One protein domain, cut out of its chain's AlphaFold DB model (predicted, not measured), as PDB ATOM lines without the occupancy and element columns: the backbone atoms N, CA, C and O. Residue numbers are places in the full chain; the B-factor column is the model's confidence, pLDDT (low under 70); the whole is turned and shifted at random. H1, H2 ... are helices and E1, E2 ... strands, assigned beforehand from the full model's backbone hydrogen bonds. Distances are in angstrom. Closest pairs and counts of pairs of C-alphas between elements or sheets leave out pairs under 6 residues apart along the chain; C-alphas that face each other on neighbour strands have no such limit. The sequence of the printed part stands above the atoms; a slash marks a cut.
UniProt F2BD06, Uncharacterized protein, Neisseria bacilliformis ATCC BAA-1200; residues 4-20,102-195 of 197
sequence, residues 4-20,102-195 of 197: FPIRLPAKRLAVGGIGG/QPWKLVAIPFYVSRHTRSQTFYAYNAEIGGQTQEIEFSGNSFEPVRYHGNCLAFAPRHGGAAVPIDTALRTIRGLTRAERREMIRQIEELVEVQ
ATOM      1  N   PHE A   4      20.472   6.884  17.410       85.50
ATOM      2  CA  PHE A   4      20.739   7.365  16.057       85.50
ATOM      3  C   PHE A   4      19.663   6.902  15.077       85.50
ATOM      4  O   PHE A   4      19.208   5.753  15.160       85.50
ATOM      5  N   PRO A   5      19.255   7.769  14.136       82.06
ATOM      6  CA  PRO A   5      18.329   7.383  13.087       82.06
ATOM      7  C   PRO A   5      19.038   6.433  12.112       82.06
ATOM      8  O   PRO A   5      19.946   6.837  11.397       82.06
ATOM      9  N   ILE A   6      18.613   5.170  12.071       86.25
ATOM     10  CA  ILE A   6      19.045   4.200  11.056       86.25
ATOM     11  C   ILE A   6      17.830   3.465  10.496       86.25
ATOM     12  O   ILE A   6      16.894   3.129  11.229       86.25
ATOM     13  N   ARG A   7      17.835   3.200   9.190       85.50
ATOM     14  CA  ARG A   7      16.796   2.396   8.544       85.50
ATOM     15  C   ARG A   7      17.209   0.933   8.557       85.50
ATOM     16  O   ARG A   7      18.043   0.502   7.764       85.50
ATOM     17  N   LEU A   8      16.600   0.165   9.457       85.88
ATOM     18  CA  LEU A   8      16.725  -1.289   9.454       85.88
ATOM     19  C   LEU A   8      15.762  -1.907   8.426       85.88
ATOM     20  O   LEU A   8      14.629  -1.438   8.298       85.88
ATOM     21  N   PRO A   9      16.173  -2.974   7.718       84.88
ATOM     22  CA  PRO A   9      15.277  -3.756   6.875       84.88
ATOM     23  C   PRO A   9      14.037  -4.228   7.641       84.88
ATOM     24  O   PRO A   9      14.141  -4.677   8.782       84.88
ATOM     25  N   ALA A  10      12.869  -4.204   6.993       81.75
ATOM     26  CA  ALA A  10      11.597  -4.673   7.555       81.75
ATOM     27  C   ALA A  10      11.495  -6.214   7.570       81.75
ATOM     28  O   ALA A  10      10.520  -6.804   7.111       81.75
ATOM     29  N   LYS A  11      12.537  -6.885   8.062       86.50
ATOM     30  CA  LYS A  11      12.608  -8.339   8.218       86.50
ATOM     31  C   LYS A  11      13.375  -8.697   9.477       86.50
ATOM     32  O   LYS A  11      14.138  -7.892  10.006       86.50
ATOM     33  N   ARG A  12      13.224  -9.947   9.915       84.19
ATOM     34  CA  ARG A  12      13.934 -10.435  11.094       84.19
ATOM     35  C   ARG A  12      15.433 -10.519  10.839       84.19
ATOM     36  O   ARG A  12      15.894 -11.332  10.040       84.19
ATOM     37  N   LEU A  13      16.178  -9.699  11.568       89.12
ATOM     38  CA  LEU A  13      17.626  -9.817  11.706       89.12
ATOM     39  C   LEU A  13      17.970 -10.607  12.968       89.12
ATOM     40  O   LEU A  13      17.156 -10.713  13.885       89.12
ATOM     41  N   ALA A  14      19.174 -11.165  13.016       89.88
ATOM     42  CA  ALA A  14      19.685 -11.812  14.217       89.88
ATOM     43  C   ALA A  14      21.156 -11.466  14.420       89.88
ATOM     44  O   ALA A  14      21.929 -11.450  13.468       89.88
ATOM     45  N   VAL A  15      21.566 -11.224  15.657       88.38
ATOM     46  CA  VAL A  15      22.971 -11.107  16.031       88.38
ATOM     47  C   VAL A  15      23.497 -12.498  16.366       88.38
ATOM     48  O   VAL A  15      22.973 -13.200  17.230       88.38
ATOM     49  N   GLY A  16      24.515 -12.923  15.624       82.88
ATOM     50  CA  GLY A  16      25.117 -14.248  15.711       82.88
ATOM     51  C   GLY A  16      26.241 -14.374  16.737       82.88
ATOM     52  O   GLY A  16      26.683 -15.493  16.986       82.88
ATOM     53  N   GLY A  17      26.722 -13.266  17.299       81.81
ATOM     54  CA  GLY A  17      27.821 -13.259  18.259       81.81
ATOM     55  C   GLY A  17      28.202 -11.852  18.707       81.81
ATOM     56  O   GLY A  17      27.840 -10.872  18.062       81.81
ATOM     57  N   ILE A  18      28.951 -11.778  19.804       80.19
ATOM     58  CA  ILE A  18      29.638 -10.569  20.266       80.19
ATOM     59  C   ILE A  18      31.110 -10.751  19.880       80.19
ATOM     60  O   ILE A  18      31.654 -11.842  20.049       80.19
ATOM     61  N   GLY A  19      31.710  -9.735  19.261       66.62
ATOM     62  CA  GLY A  19      33.006  -9.815  18.587       66.62
ATOM     63  C   GLY A  19      34.090 -10.626  19.295       66.62
ATOM     64  O   GLY A  19      34.424 -10.360  20.440       66.62
ATOM     65  N   GLY A  20      34.686 -11.578  18.568       61.00
ATOM     66  CA  GLY A  20      36.036 -12.081  18.820       61.00
ATOM     67  C   GLY A  20      36.297 -13.001  20.014       61.00
ATOM     68  O   GLY A  20      37.349 -13.637  20.044       61.00
ATOM     69  N   GLN A 102      12.632  -6.168  18.207       89.25
ATOM     70  CA  GLN A 102      12.733  -5.528  16.895       89.25
ATOM     71  C   GLN A 102      11.695  -4.401  16.679       89.25
ATOM     72  O   GLN A 102      10.589  -4.447  17.222       89.25
ATOM     73  N   PRO A 103      12.012  -3.391  15.845       89.62
ATOM     74  CA  PRO A 103      13.334  -3.115  15.278       89.62
ATOM     75  C   PRO A 103      14.328  -2.667  16.358       89.62
ATOM     76  O   PRO A 103      13.953  -2.007  17.329       89.62
ATOM     77  N   TRP A 104      15.600  -3.030  16.186       92.62
ATOM     78  CA  TRP A 104      16.663  -2.562  17.075       92.62
ATOM     79  C   TRP A 104      16.880  -1.054  16.937       92.62
ATOM     80  O   TRP A 104      16.506  -0.432  15.943       92.62
ATOM     81  N   LYS A 105      17.526  -0.473  17.941       92.12
ATOM     82  CA  LYS A 105      17.949   0.927  17.959       92.12
ATOM     83  C   LYS A 105      19.466   0.983  17.901       92.12
ATOM     84  O   LYS A 105      20.124   0.248  18.635       92.12
ATOM     85  N   LEU A 106      20.013   1.854  17.061       93.38
ATOM     86  CA  LEU A 106      21.444   2.138  17.068       93.38
ATOM     87  C   LEU A 106      21.740   3.137  18.186       93.38
ATOM     88  O   LEU A 106      21.114   4.196  18.250       93.38
ATOM     89  N   VAL A 107      22.660   2.787  19.079       93.38
ATOM     90  CA  VAL A 107      23.030   3.599  20.241       93.38
ATOM     91  C   VAL A 107      24.541   3.687  20.397       93.38
ATOM     92  O   VAL A 107      25.259   2.785  19.975       93.38
ATOM     93  N   ALA A 108      25.018   4.749  21.044       93.12
ATOM     94  CA  ALA A 108      26.398   4.841  21.515       93.12
ATOM     95  C   ALA A 108      26.487   4.330  22.959       93.12
ATOM     96  O   ALA A 108      25.710   4.763  23.821       93.12
ATOM     97  N   ILE A 109      27.435   3.427  23.218       92.44
ATOM     98  CA  ILE A 109      27.728   2.896  24.551       92.44
ATOM     99  C   ILE A 109      29.195   3.123  24.926       92.44
ATOM    100  O   ILE A 109      30.071   3.046  24.058       92.44
ATOM    101  N   PRO A 110      29.487   3.385  26.210       91.25
ATOM    102  CA  PRO A 110      30.860   3.479  26.668       91.25
ATOM    103  C   PRO A 110      31.543   2.120  26.536       91.25
ATOM    104  O   PRO A 110      30.982   1.080  26.889       91.25
ATOM    105  N   PHE A 111      32.774   2.151  26.051       90.06
ATOM    106  CA  PHE A 111      33.658   0.999  25.996       90.06
ATOM    107  C   PHE A 111      35.054   1.437  26.418       90.06
ATOM    108  O   PHE A 111      35.405   2.615  26.339       90.06
ATOM    109  N   TYR A 112      35.854   0.489  26.870       86.88
ATOM    110  CA  TYR A 112      37.226   0.733  27.276       86.88
ATOM    111  C   TYR A 112      38.145  -0.311  26.668       86.88
ATOM    112  O   TYR A 112      37.731  -1.401  26.265       86.88
ATOM    113  N   VAL A 113      39.413   0.065  26.559       80.81
ATOM    114  CA  VAL A 113      40.461  -0.830  26.090       80.81
ATOM    115  C   VAL A 113      40.922  -1.675  27.270       80.81
ATOM    116  O   VAL A 113      41.567  -1.164  28.182       80.81
ATOM    117  N   SER A 114      40.617  -2.967  27.229       69.31
ATOM    118  CA  SER A 114      41.250  -3.959  28.091       69.31
ATOM    119  C   SER A 114      42.597  -4.333  27.461       69.31
ATOM    120  O   SER A 114      42.678  -4.834  26.336       69.31
ATOM    121  N   ARG A 115      43.704  -3.998  28.126       59.28
ATOM    122  CA  ARG A 115      45.045  -4.319  27.618       59.28
ATOM    123  C   ARG A 115      45.474  -5.670  28.180       59.28
ATOM    124  O   ARG A 115      45.850  -5.756  29.344       59.28
ATOM    125  N   HIS A 116      45.502  -6.702  27.337       58.47
ATOM    126  CA  HIS A 116      46.162  -7.962  27.677       58.47
ATOM    127  C   HIS A 116      47.642  -7.951  27.276       58.47
ATOM    128  O   HIS A 116      48.063  -7.294  26.327       58.47
ATOM    129  N   THR A 117      48.438  -8.746  27.989       50.88
ATOM    130  CA  THR A 117      49.905  -8.871  27.908       50.88
ATOM    131  C   THR A 117      50.464  -9.359  26.559       50.88
ATOM    132  O   THR A 117      51.676  -9.487  26.425       50.88
ATOM    133  N   ARG A 118      49.630  -9.632  25.544       52.81
ATOM    134  CA  ARG A 118      50.027 -10.247  24.255       52.81
ATOM    135  C   ARG A 118      49.667  -9.416  23.017       52.81
ATOM    136  O   ARG A 118      49.098  -9.951  22.071       52.81
ATOM    137  N   SER A 119      49.966  -8.112  23.024       53.25
ATOM    138  CA  SER A 119      49.834  -7.194  21.863       53.25
ATOM    139  C   SER A 119      48.458  -7.135  21.170       53.25
ATOM    140  O   SER A 119      48.316  -6.474  20.146       53.25
ATOM    141  N   GLN A 120      47.438  -7.797  21.712       60.97
ATOM    142  CA  GLN A 120      46.058  -7.737  21.254       60.97
ATOM    143  C   GLN A 120      45.328  -6.684  22.082       60.97
ATOM    144  O   GLN A 120      45.310  -6.735  23.313       60.97
ATOM    145  N   THR A 121      44.739  -5.716  21.390       66.38
ATOM    146  CA  THR A 121      43.841  -4.731  21.986       66.38
ATOM    147  C   THR A 121      42.505  -5.413  22.236       66.38
ATOM    148  O   THR A 121      41.803  -5.732  21.274       66.38
ATOM    149  N   PHE A 122      42.161  -5.644  23.504       74.06
ATOM    150  CA  PHE A 122      40.826  -6.098  23.862       74.06
ATOM    151  C   PHE A 122      39.929  -4.894  24.128       74.06
ATOM    152  O   PHE A 122      40.387  -3.848  24.592       74.06
ATOM    153  N   TYR A 123      38.650  -5.023  23.803       84.25
ATOM    154  CA  TYR A 123      37.645  -4.031  24.159       84.25
ATOM    155  C   TYR A 123      36.660  -4.661  25.120       84.25
ATOM    156  O   TYR A 123      36.334  -5.837  24.994       84.25
ATOM    157  N   ALA A 124      36.185  -3.876  26.072       86.19
ATOM    158  CA  ALA A 124      35.190  -4.305  27.032       86.19
ATOM    159  C   ALA A 124      34.155  -3.203  27.239       86.19
ATOM    160  O   ALA A 124      34.426  -2.015  27.037       86.19
ATOM    161  N   TYR A 125      32.937  -3.610  27.571       89.88
ATOM    162  CA  TYR A 125      31.842  -2.710  27.911       89.88
ATOM    163  C   TYR A 125      31.033  -3.301  29.057       89.88
ATOM    164  O   TYR A 125      31.035  -4.510  29.287       89.88
ATOM    165  N   ASN A 126      30.317  -2.437  29.764       89.00
ATOM    166  CA  ASN A 126      29.451  -2.852  30.854       89.00
ATOM    167  C   ASN A 126      28.023  -3.039  30.335       89.00
ATOM    168  O   ASN A 126      27.453  -2.129  29.730       89.00
ATOM    169  N   ALA A 127      27.442  -4.207  30.593       88.06
ATOM    170  CA  ALA A 127      26.062  -4.536  30.262       88.06
ATOM    171  C   ALA A 127      25.273  -4.886  31.525       88.06
ATOM    172  O   ALA A 127      25.766  -5.592  32.404       88.06
ATOM    173  N   GLU A 128      24.023  -4.439  31.604       85.25
ATOM    174  CA  GLU A 128      23.104  -4.878  32.654       85.25
ATOM    175  C   GLU A 128      22.452  -6.204  32.257       85.25
ATOM    176  O   GLU A 128      21.733  -6.299  31.259       85.25
ATOM    177  N   ILE A 129      22.705  -7.245  33.048       81.75
ATOM    178  CA  ILE A 129      22.179  -8.592  32.825       81.75
ATOM    179  C   ILE A 129      21.557  -9.067  34.133       81.75
ATOM    180  O   ILE A 129      22.261  -9.289  35.117       81.75
ATOM    181  N   GLY A 130      20.230  -9.213  34.151       77.62
ATOM    182  CA  GLY A 130      19.504  -9.667  35.343       77.62
ATOM    183  C   GLY A 130      19.661  -8.734  36.550       77.62
ATOM    184  O   GLY A 130      19.757  -9.215  37.674       77.62
ATOM    185  N   GLY A 131      19.743  -7.417  36.322       79.81
ATOM    186  CA  GLY A 131      19.903  -6.410  37.380       79.81
ATOM    187  C   GLY A 131      21.328  -6.257  37.922       79.81
ATOM    188  O   GLY A 131      21.539  -5.484  38.850       79.81
ATOM    189  N   GLN A 132      22.310  -6.966  37.357       84.94
ATOM    190  CA  GLN A 132      23.723  -6.801  37.694       84.94
ATOM    191  C   GLN A 132      24.494  -6.226  36.509       84.94
ATOM    192  O   GLN A 132      24.358  -6.707  35.381       84.94
ATOM    193  N   THR A 133      25.343  -5.234  36.773       86.56
ATOM    194  CA  THR A 133      26.323  -4.743  35.803       86.56
ATOM    195  C   THR A 133      27.431  -5.777  35.647       86.56
ATOM    196  O   THR A 133      28.067  -6.170  36.625       86.56
ATOM    197  N   GLN A 134      27.653  -6.236  34.421       85.25
ATOM    198  CA  GLN A 134      28.696  -7.197  34.092       85.25
ATOM    199  C   GLN A 134      29.564  -6.661  32.962       85.25
ATOM    200  O   GLN A 134      29.056  -6.123  31.977       85.25
ATOM    201  N   GLU A 135      30.871  -6.832  33.110       86.06
ATOM    202  CA  GLU A 135      31.838  -6.565  32.056       86.06
ATOM    203  C   GLU A 135      31.751  -7.660  30.988       86.06
ATOM    204  O   GLU A 135      31.771  -8.857  31.293       86.06
ATOM    205  N   ILE A 136      31.623  -7.243  29.731       85.56
ATOM    206  CA  ILE A 136      31.601  -8.116  28.565       85.56
ATOM    207  C   ILE A 136      32.733  -7.694  27.638       85.56
ATOM    208  O   ILE A 136      32.715  -6.612  27.047       85.56
ATOM    209  N   GLU A 137      33.705  -8.583  27.488       81.94
ATOM    210  CA  GLU A 137      34.777  -8.429  26.516       81.94
ATOM    211  C   GLU A 137      34.276  -8.732  25.101       81.94
ATOM    212  O   GLU A 137      33.507  -9.669  24.856       81.94
ATOM    213  N   PHE A 138      34.728  -7.924  24.153       79.50
ATOM    214  CA  PHE A 138      34.421  -8.040  22.743       79.50
ATOM    215  C   PHE A 138      35.637  -7.608  21.922       79.50
ATOM    216  O   PHE A 138      35.875  -6.443  21.627       79.50
ATOM    217  N   SER A 139      36.459  -8.568  21.539       68.62
ATOM    218  CA  SER A 139      37.553  -8.326  20.607       68.62
ATOM    219  C   SER A 139      38.092  -9.639  20.102       68.62
ATOM    220  O   SER A 139      38.205 -10.618  20.835       68.62
ATOM    221  N   GLY A 140      38.457  -9.649  18.837       61.84
ATOM    222  CA  GLY A 140      39.180 -10.741  18.211       61.84
ATOM    223  C   GLY A 140      39.900 -10.171  17.012       61.84
ATOM    224  O   GLY A 140      39.638  -9.032  16.630       61.84
ATOM    225  N   ASN A 141      40.765 -10.969  16.393       59.22
ATOM    226  CA  ASN A 141      41.647 -10.526  15.305       59.22
ATOM    227  C   ASN A 141      40.931  -9.870  14.106       59.22
ATOM    228  O   ASN A 141      41.593  -9.376  13.206       59.22
ATOM    229  N   SER A 142      39.598  -9.900  14.055       69.88
ATOM    230  CA  SER A 142      38.791  -9.374  12.959       69.88
ATOM    231  C   SER A 142      37.567  -8.558  13.391       69.88
ATOM    232  O   SER A 142      36.717  -8.277  12.546       69.88
ATOM    233  N   PHE A 143      37.440  -8.209  14.680       79.56
ATOM    234  CA  PHE A 143      36.355  -7.350  15.160       79.56
ATOM    235  C   PHE A 143      36.865  -5.924  15.374       79.56
ATOM    236  O   PHE A 143      37.614  -5.660  16.315       79.56
ATOM    237  N   GLU A 144      36.423  -5.011  14.517       85.44
ATOM    238  CA  GLU A 144      36.755  -3.591  14.589       85.44
ATOM    239  C   GLU A 144      35.523  -2.806  15.039       85.44
ATOM    240  O   GLU A 144      34.581  -2.686  14.254       85.44
ATOM    241  N   PRO A 145      35.480  -2.295  16.282       87.88
ATOM    242  CA  PRO A 145      34.317  -1.568  16.766       87.88
ATOM    243  C   PRO A 145      34.119  -0.267  15.994       87.88
ATOM    244  O   PRO A 145      35.072   0.489  15.793       87.88
ATOM    245  N   VAL A 146      32.872   0.044  15.642       90.19
ATOM    246  CA  VAL A 146      32.540   1.366  15.103       90.19
ATOM    247  C   VAL A 146      32.611   2.391  16.232       90.19
ATOM    248  O   VAL A 146      31.838   2.319  17.189       90.19
ATOM    249  N   ARG A 147      33.557   3.329  16.148       88.94
ATOM    250  CA  ARG A 147      33.804   4.351  17.178       88.94
ATOM    251  C   ARG A 147      32.957   5.598  16.928       88.94
ATOM    252  O   ARG A 147      32.763   5.994  15.787       88.94
ATOM    253  N   TYR A 148      32.487   6.222  18.003       88.38
ATOM    254  CA  TYR A 148      31.673   7.437  17.974       88.38
ATOM    255  C   TYR A 148      31.926   8.256  19.248       88.38
ATOM    256  O   TYR A 148      31.566   7.799  20.328       88.38
ATOM    257  N   HIS A 149      32.545   9.441  19.166       84.62
ATOM    258  CA  HIS A 149      32.833  10.313  20.329       84.62
ATOM    259  C   HIS A 149      33.404   9.586  21.573       84.62
ATOM    260  O   HIS A 149      32.885   9.718  22.680       84.62
ATOM    261  N   GLY A 150      34.431   8.747  21.402       83.50
ATOM    262  CA  GLY A 150      35.018   7.966  22.508       83.50
ATOM    263  C   GLY A 150      34.161   6.789  23.007       83.50
ATOM    264  O   GLY A 150      34.620   6.014  23.839       83.50
ATOM    265  N   ASN A 151      32.962   6.611  22.458       90.38
ATOM    266  CA  ASN A 151      32.072   5.466  22.644       90.38
ATOM    267  C   ASN A 151      32.155   4.517  21.438       90.38
ATOM    268  O   ASN A 151      32.808   4.819  20.434       90.38
ATOM    269  N   CYS A 152      31.485   3.369  21.515       90.69
ATOM    270  CA  CYS A 152      31.260   2.506  20.361       90.69
ATOM    271  C   CYS A 152      29.772   2.429  20.026       90.69
ATOM    272  O   CYS A 152      28.909   2.561  20.901       90.69
ATOM    273  N   LEU A 153      29.464   2.241  18.746       92.88
ATOM    274  CA  LEU A 153      28.096   2.004  18.315       92.88
ATOM    275  C   LEU A 153      27.690   0.559  18.611       92.88
ATOM    276  O   LEU A 153      28.475  -0.384  18.479       92.88
ATOM    277  N   ALA A 154      26.431   0.396  18.997       93.69
ATOM    278  CA  ALA A 154      25.838  -0.870  19.382       93.69
ATOM    279  C   ALA A 154      24.356  -0.926  18.993       93.69
ATOM    280  O   ALA A 154      23.672   0.098  18.945       93.69
ATOM    281  N   PHE A 155      23.840  -2.134  18.761       93.56
ATOM    282  CA  PHE A 155      22.402  -2.365  18.623       93.56
ATOM    283  C   PHE A 155      21.779  -2.690  19.975       93.56
ATOM    284  O   PHE A 155      22.169  -3.653  20.633       93.56
ATOM    285  N   ALA A 156      20.783  -1.902  20.366       92.81
ATOM    286  CA  ALA A 156      19.971  -2.116  21.554       92.81
ATOM    287  C   ALA A 156      18.558  -2.607  21.184       92.81
ATOM    288  O   ALA A 156      18.019  -2.204  20.145       92.81
ATOM    289  N   PRO A 157      17.911  -3.427  22.032       91.94
ATOM    290  CA  PRO A 157      16.512  -3.805  21.847       91.94
ATOM    291  C   PRO A 157      15.570  -2.591  21.860       91.94
ATOM    292  O   PRO A 157      15.801  -1.611  22.574       91.94
ATOM    293  N   ARG A 158      14.442  -2.681  21.142       89.06
ATOM    294  CA  ARG A 158      13.425  -1.616  21.071       89.06
ATOM    295  C   ARG A 158      12.956  -1.130  22.446       89.06
ATOM    296  O   ARG A 158      12.833   0.081  22.654       89.06
ATOM    297  N   HIS A 159      12.691  -2.064  23.355       85.56
ATOM    298  CA  HIS A 159      12.113  -1.814  24.681       85.56
ATOM    299  C   HIS A 159      13.162  -1.739  25.801       85.56
ATOM    300  O   HIS A 159      12.810  -1.816  26.973       85.56
ATOM    301  N   GLY A 160      14.437  -1.556  25.449       82.12
ATOM    302  CA  GLY A 160      15.540  -1.555  26.408       82.12
ATOM    303  C   GLY A 160      16.107  -2.952  26.668       82.12
ATOM    304  O   GLY A 160      15.533  -3.967  26.277       82.12
ATOM    305  N   GLY A 161      17.287  -2.985  27.282       86.19
ATOM    306  CA  GLY A 161      18.078  -4.193  27.506       86.19
ATOM    307  C   GLY A 161      19.538  -3.999  27.101       86.19
ATOM    308  O   GLY A 161      19.938  -2.918  26.666       86.19
ATOM    309  N   ALA A 162      20.331  -5.061  27.244       90.56
ATOM    310  CA  ALA A 162      21.751  -5.036  26.917       90.56
ATOM    311  C   ALA A 162      21.976  -4.767  25.419       90.56
ATOM    312  O   ALA A 162      21.453  -5.481  24.559       90.56
ATOM    313  N   ALA A 163      22.760  -3.732  25.122       91.88
ATOM    314  CA  ALA A 163      23.180  -3.405  23.767       91.88
ATOM    315  C   ALA A 163      24.367  -4.279  23.346       91.88
ATOM    316  O   ALA A 163      25.192  -4.646  24.179       91.88
ATOM    317  N   VAL A 164      24.470  -4.587  22.053       91.81
ATOM    318  CA  VAL A 164      25.578  -5.373  21.495       91.81
ATOM    319  C   VAL A 164      26.399  -4.514  20.531       91.81
ATOM    320  O   VAL A 164      25.827  -4.030  19.550       91.81
ATOM    321  N   PRO A 165      27.714  -4.330  20.776       91.81
ATOM    322  CA  PRO A 165      28.603  -3.592  19.884       91.81
ATOM    323  C   PRO A 165      28.573  -4.110  18.448       91.81
ATOM    324  O   PRO A 165      28.508  -5.322  18.214       91.81
ATOM    325  N   ILE A 166      28.687  -3.191  17.493       91.06
ATOM    326  CA  ILE A 166      28.796  -3.524  16.074       91.06
ATOM    327  C   ILE A 166      30.208  -3.327  15.539       91.06
ATOM    328  O   ILE A 166      30.934  -2.426  15.964       91.06
ATOM    329  N   ASP A 167      30.573  -4.181  14.587       89.12
ATOM    330  CA  ASP A 167      31.790  -4.027  13.807       89.12
ATOM    331  C   ASP A 167      31.561  -3.218  12.530       89.12
ATOM    332  O   ASP A 167      30.457  -3.203  11.983       89.12
ATOM    333  N   THR A 168      32.629  -2.612  12.013       88.62
ATOM    334  CA  THR A 168      32.649  -1.848  10.749       88.62
ATOM    335  C   THR A 168      32.079  -2.629   9.560       88.62
ATOM    336  O   THR A 168      31.443  -2.058   8.680       88.62
ATOM    337  N   ALA A 169      32.225  -3.957   9.548       89.12
ATOM    338  CA  ALA A 169      31.707  -4.832   8.497       89.12
ATOM    339  C   ALA A 169      30.332  -5.471   8.819       89.12
ATOM    340  O   ALA A 169      29.797  -6.262   8.022       89.12
ATOM    341  N   LEU A 170      29.745  -5.150   9.977       89.31
ATOM    342  CA  LEU A 170      28.495  -5.707  10.508       89.31
ATOM    343  C   LEU A 170      28.457  -7.250  10.541       89.31
ATOM    344  O   LEU A 170      27.378  -7.848  10.445       89.31
ATOM    345  N   ARG A 171      29.605  -7.938  10.592       85.75
ATOM    346  CA  ARG A 171      29.739  -9.400  10.415       85.75
ATOM    347  C   ARG A 171      28.918 -10.193  11.419       85.75
ATOM    348  O   ARG A 171      28.482 -11.303  11.116       85.75
ATOM    349  N   THR A 172      28.691  -9.632  12.602       85.62
ATOM    350  CA  THR A 172      27.884 -10.267  13.646       85.62
ATOM    351  C   THR A 172      26.393 -10.305  13.302       85.62
ATOM    352  O   THR A 172      25.671 -11.129  13.862       85.62
ATOM    353  N   ILE A 173      25.920  -9.498  12.346       89.31
ATOM    354  CA  ILE A 173      24.511  -9.428  11.944       89.31
ATOM    355  C   ILE A 173      24.218 -10.419  10.817       89.31
ATOM    356  O   ILE A 173      24.766 -10.351   9.711       89.31
ATOM    357  N   ARG A 174      23.287 -11.326  11.102       88.94
ATOM    358  CA  ARG A 174      22.739 -12.344  10.204       88.94
ATOM    359  C   ARG A 174      21.404 -11.888   9.620       88.94
ATOM    360  O   ARG A 174      20.668 -11.114  10.228       88.94
ATOM    361  N   GLY A 175      21.092 -12.407   8.434       89.19
ATOM    362  CA  GLY A 175      19.853 -12.107   7.709       89.19
ATOM    363  C   GLY A 175      19.945 -10.912   6.755       89.19
ATOM    364  O   GLY A 175      19.058 -10.748   5.922       89.19
ATOM    365  N   LEU A 176      21.024 -10.121   6.810       90.75
ATOM    366  CA  LEU A 176      21.302  -9.061   5.836       90.75
ATOM    367  C   LEU A 176      21.805  -9.641   4.510       90.75
ATOM    368  O   LEU A 176      22.766 -10.412   4.481       90.75
ATOM    369  N   THR A 177      21.202  -9.204   3.409       92.00
ATOM    370  CA  THR A 177      21.756  -9.366   2.061       92.00
ATOM    371  C   THR A 177      22.993  -8.481   1.890       92.00
ATOM    372  O   THR A 177      23.231  -7.539   2.650       92.00
ATOM    373  N   ARG A 178      23.790  -8.738   0.848       92.00
ATOM    374  CA  ARG A 178      24.964  -7.909   0.529       92.00
ATOM    375  C   ARG A 178      24.599  -6.450   0.217       92.00
ATOM    376  O   ARG A 178      25.406  -5.562   0.473       92.00
ATOM    377  N   ALA A 179      23.424  -6.199  -0.361       92.31
ATOM    378  CA  ALA A 179      22.956  -4.844  -0.650       92.31
ATOM    379  C   ALA A 179      22.552  -4.110   0.636       92.31
ATOM    380  O   ALA A 179      23.082  -3.039   0.904       92.31
ATOM    381  N   GLU A 180      21.718  -4.730   1.476       93.38
ATOM    382  CA  GLU A 180      21.283  -4.137   2.752       93.38
ATOM    383  C   GLU A 180      22.453  -3.890   3.704       93.38
ATOM    384  O   GLU A 180      22.511  -2.853   4.353       93.38
ATOM    385  N   ARG A 181      23.413  -4.822   3.762       93.75
ATOM    386  CA  ARG A 181      24.628  -4.650   4.564       93.75
ATOM    387  C   ARG A 181      25.419  -3.421   4.126       93.75
ATOM    388  O   ARG A 181      25.823  -2.648   4.982       93.75
ATOM    389  N   ARG A 182      25.635  -3.245   2.817       92.62
ATOM    390  CA  ARG A 182      26.349  -2.075   2.281       92.62
ATOM    391  C   ARG A 182      25.612  -0.778   2.585       92.62
ATOM    392  O   ARG A 182      26.241   0.174   3.012       92.62
ATOM    393  N   GLU A 183      24.295  -0.766   2.414       92.94
ATOM    394  CA  GLU A 183      23.486   0.421   2.694       92.94
ATOM    395  C   GLU A 183      23.485   0.788   4.184       92.94
ATOM    396  O   GLU A 183      23.585   1.960   4.531       92.94
ATOM    397  N   MET A 184      23.438  -0.200   5.083       91.88
ATOM    398  CA  MET A 184      23.578   0.056   6.519       91.88
ATOM    399  C   MET A 184      24.967   0.573   6.888       91.88
ATOM    400  O   MET A 184      25.061   1.488   7.697       91.88
ATOM    401  N   ILE A 185      26.029  -0.006   6.316       93.44
ATOM    402  CA  ILE A 185      27.399   0.476   6.529       93.44
ATOM    403  C   ILE A 185      27.499   1.938   6.092       93.44
ATOM    404  O   ILE A 185      27.913   2.760   6.895       93.44
ATOM    405  N   ARG A 186      26.990   2.277   4.902       92.38
ATOM    406  CA  ARG A 186      26.954   3.651   4.384       92.38
ATOM    407  C   ARG A 186      26.239   4.618   5.335       92.38
ATOM    408  O   ARG A 186      26.782   5.663   5.658       92.38
ATOM    409  N   GLN A 187      25.052   4.256   5.837       91.62
ATOM    410  CA  GLN A 187      24.324   5.079   6.819       91.62
ATOM    411  C   GLN A 187      25.117   5.277   8.121       91.62
ATOM    412  O   GLN A 187      25.060   6.341   8.728       91.62
ATOM    413  N   ILE A 188      25.831   4.245   8.579       91.62
ATOM    414  CA  ILE A 188      26.655   4.317   9.790       91.62
ATOM    415  C   ILE A 188      27.900   5.173   9.551       91.62
ATOM    416  O   ILE A 188      28.248   5.973  10.414       91.62
ATOM    417  N   GLU A 189      28.547   5.029   8.397       89.88
ATOM    418  CA  GLU A 189      29.688   5.846   7.984       89.88
ATOM    419  C   GLU A 189      29.292   7.318   7.907       89.88
ATOM    420  O   GLU A 189      29.955   8.126   8.538       89.88
ATOM    421  N   GLU A 190      28.156   7.669   7.296       87.94
ATOM    422  CA  GLU A 190      27.649   9.051   7.278       87.94
ATOM    423  C   GLU A 190      27.457   9.624   8.692       87.94
ATOM    424  O   GLU A 190      27.812  10.771   8.960       87.94
ATOM    425  N   LEU A 191      26.947   8.826   9.637       86.06
ATOM    426  CA  LEU A 191      26.787   9.250  11.036       86.06
ATOM    427  C   LEU A 191      28.129   9.506  11.744       86.06
ATOM    428  O   LEU A 191      28.185  10.293  12.696       86.06
ATOM    429  N   VAL A 192      29.188   8.815  11.323       83.38
ATOM    430  CA  VAL A 192      30.537   8.930  11.887       83.38
ATOM    431  C   VAL A 192      31.350  10.010  11.162       83.38
ATOM    432  O   VAL A 192      32.057  10.761  11.820       83.38
ATOM    433  N   GLU A 193      31.231  10.149   9.842       70.62
ATOM    434  CA  GLU A 193      31.959  11.119   9.010       70.62
ATOM    435  C   GLU A 193      31.498  12.560   9.219       70.62
ATOM    436  O   GLU A 193      32.328  13.466   9.181       70.62
ATOM    437  N   VAL A 194      30.219  12.783   9.547       59.12
ATOM    438  CA  VAL A 194      29.692  14.106   9.951       59.12
ATOM    439  C   VAL A 194      30.416  14.677  11.195       59.12
ATOM    440  O   VAL A 194      30.162  15.809  11.580       59.12
ATOM    441  N   GLN A 195      31.344  13.938  11.820       51.69
ATOM    442  CA  GLN A 195      32.218  14.427  12.899       51.69
ATOM    443  C   GLN A 195      33.619  14.874  12.480       51.69
ATOM    444  O   GLN A 195      34.317  15.448  13.312       51.69
TER     445      GLN A 195
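This is residues 4 to 20 and 102 to 195 of the 197 residues of an uncharacterized protein of Neisseria bacilliformis ATCC BAA-1200 (UniProt F2BD06). A two-stranded ribbon, E1 with E5, lies in the middle, between helix H1 and a strongly twisted three-stranded sheet; E1 runs on into E2, the sheet's first strand, at 54 degrees. Long loops fill out much of the rest. The printed part has 111 residues, under half of them in named elements, in the order E1 E2 E3 E4 E5 H1. The class is mixed, both sheets are antiparallel, and the larger, ordered E2, E3, E4, is a meander, each strand the antiparallel neighbour of the one before. The whole is compact, with a radius of gyration of the C-alphas of 13.9 A and spans of 41 by 32 by 27 A.

Look first at residues 14 to 15, which pair antiparallel with residues 173 to 174. E1, residues 105 to 110, is the antiparallel neighbour of E5, residues 151 to 156; find N 107 and O 154 2.9 A apart. E2, residues 112 to 115, forms a hairpin with E3, residues 121 to 129, where N 114 and O 122 are 2.8 A apart. E3 forms a second hairpin with E4, residues 132 to 137, where N 134 and O 127 are 2.8 A apart. H1, residues 178 to 193, is not on this sheet and has every O i to N i+4 pair within hydrogen-bond range.

Find C-alpha 105 at (17.949, 0.927, 17.959), where E1 begins its 15.8 A. E2 spans 9.3 A, E3 24.5 A, E4 15.8 A and E5 14.3 A. H1 runs 22.0 A to C-alpha 193 at (31.959, 11.119, 9.010).

Residues 21 to 101 are not printed, and C-alphas 20 and 102 stand 24.3 A apart across the cut. The links E4 to E5 and E5 to H1 are long. Look for pLDDT under 70 at residues 19 to 20, 114 to 121, 139 to 142 and 194 to 195.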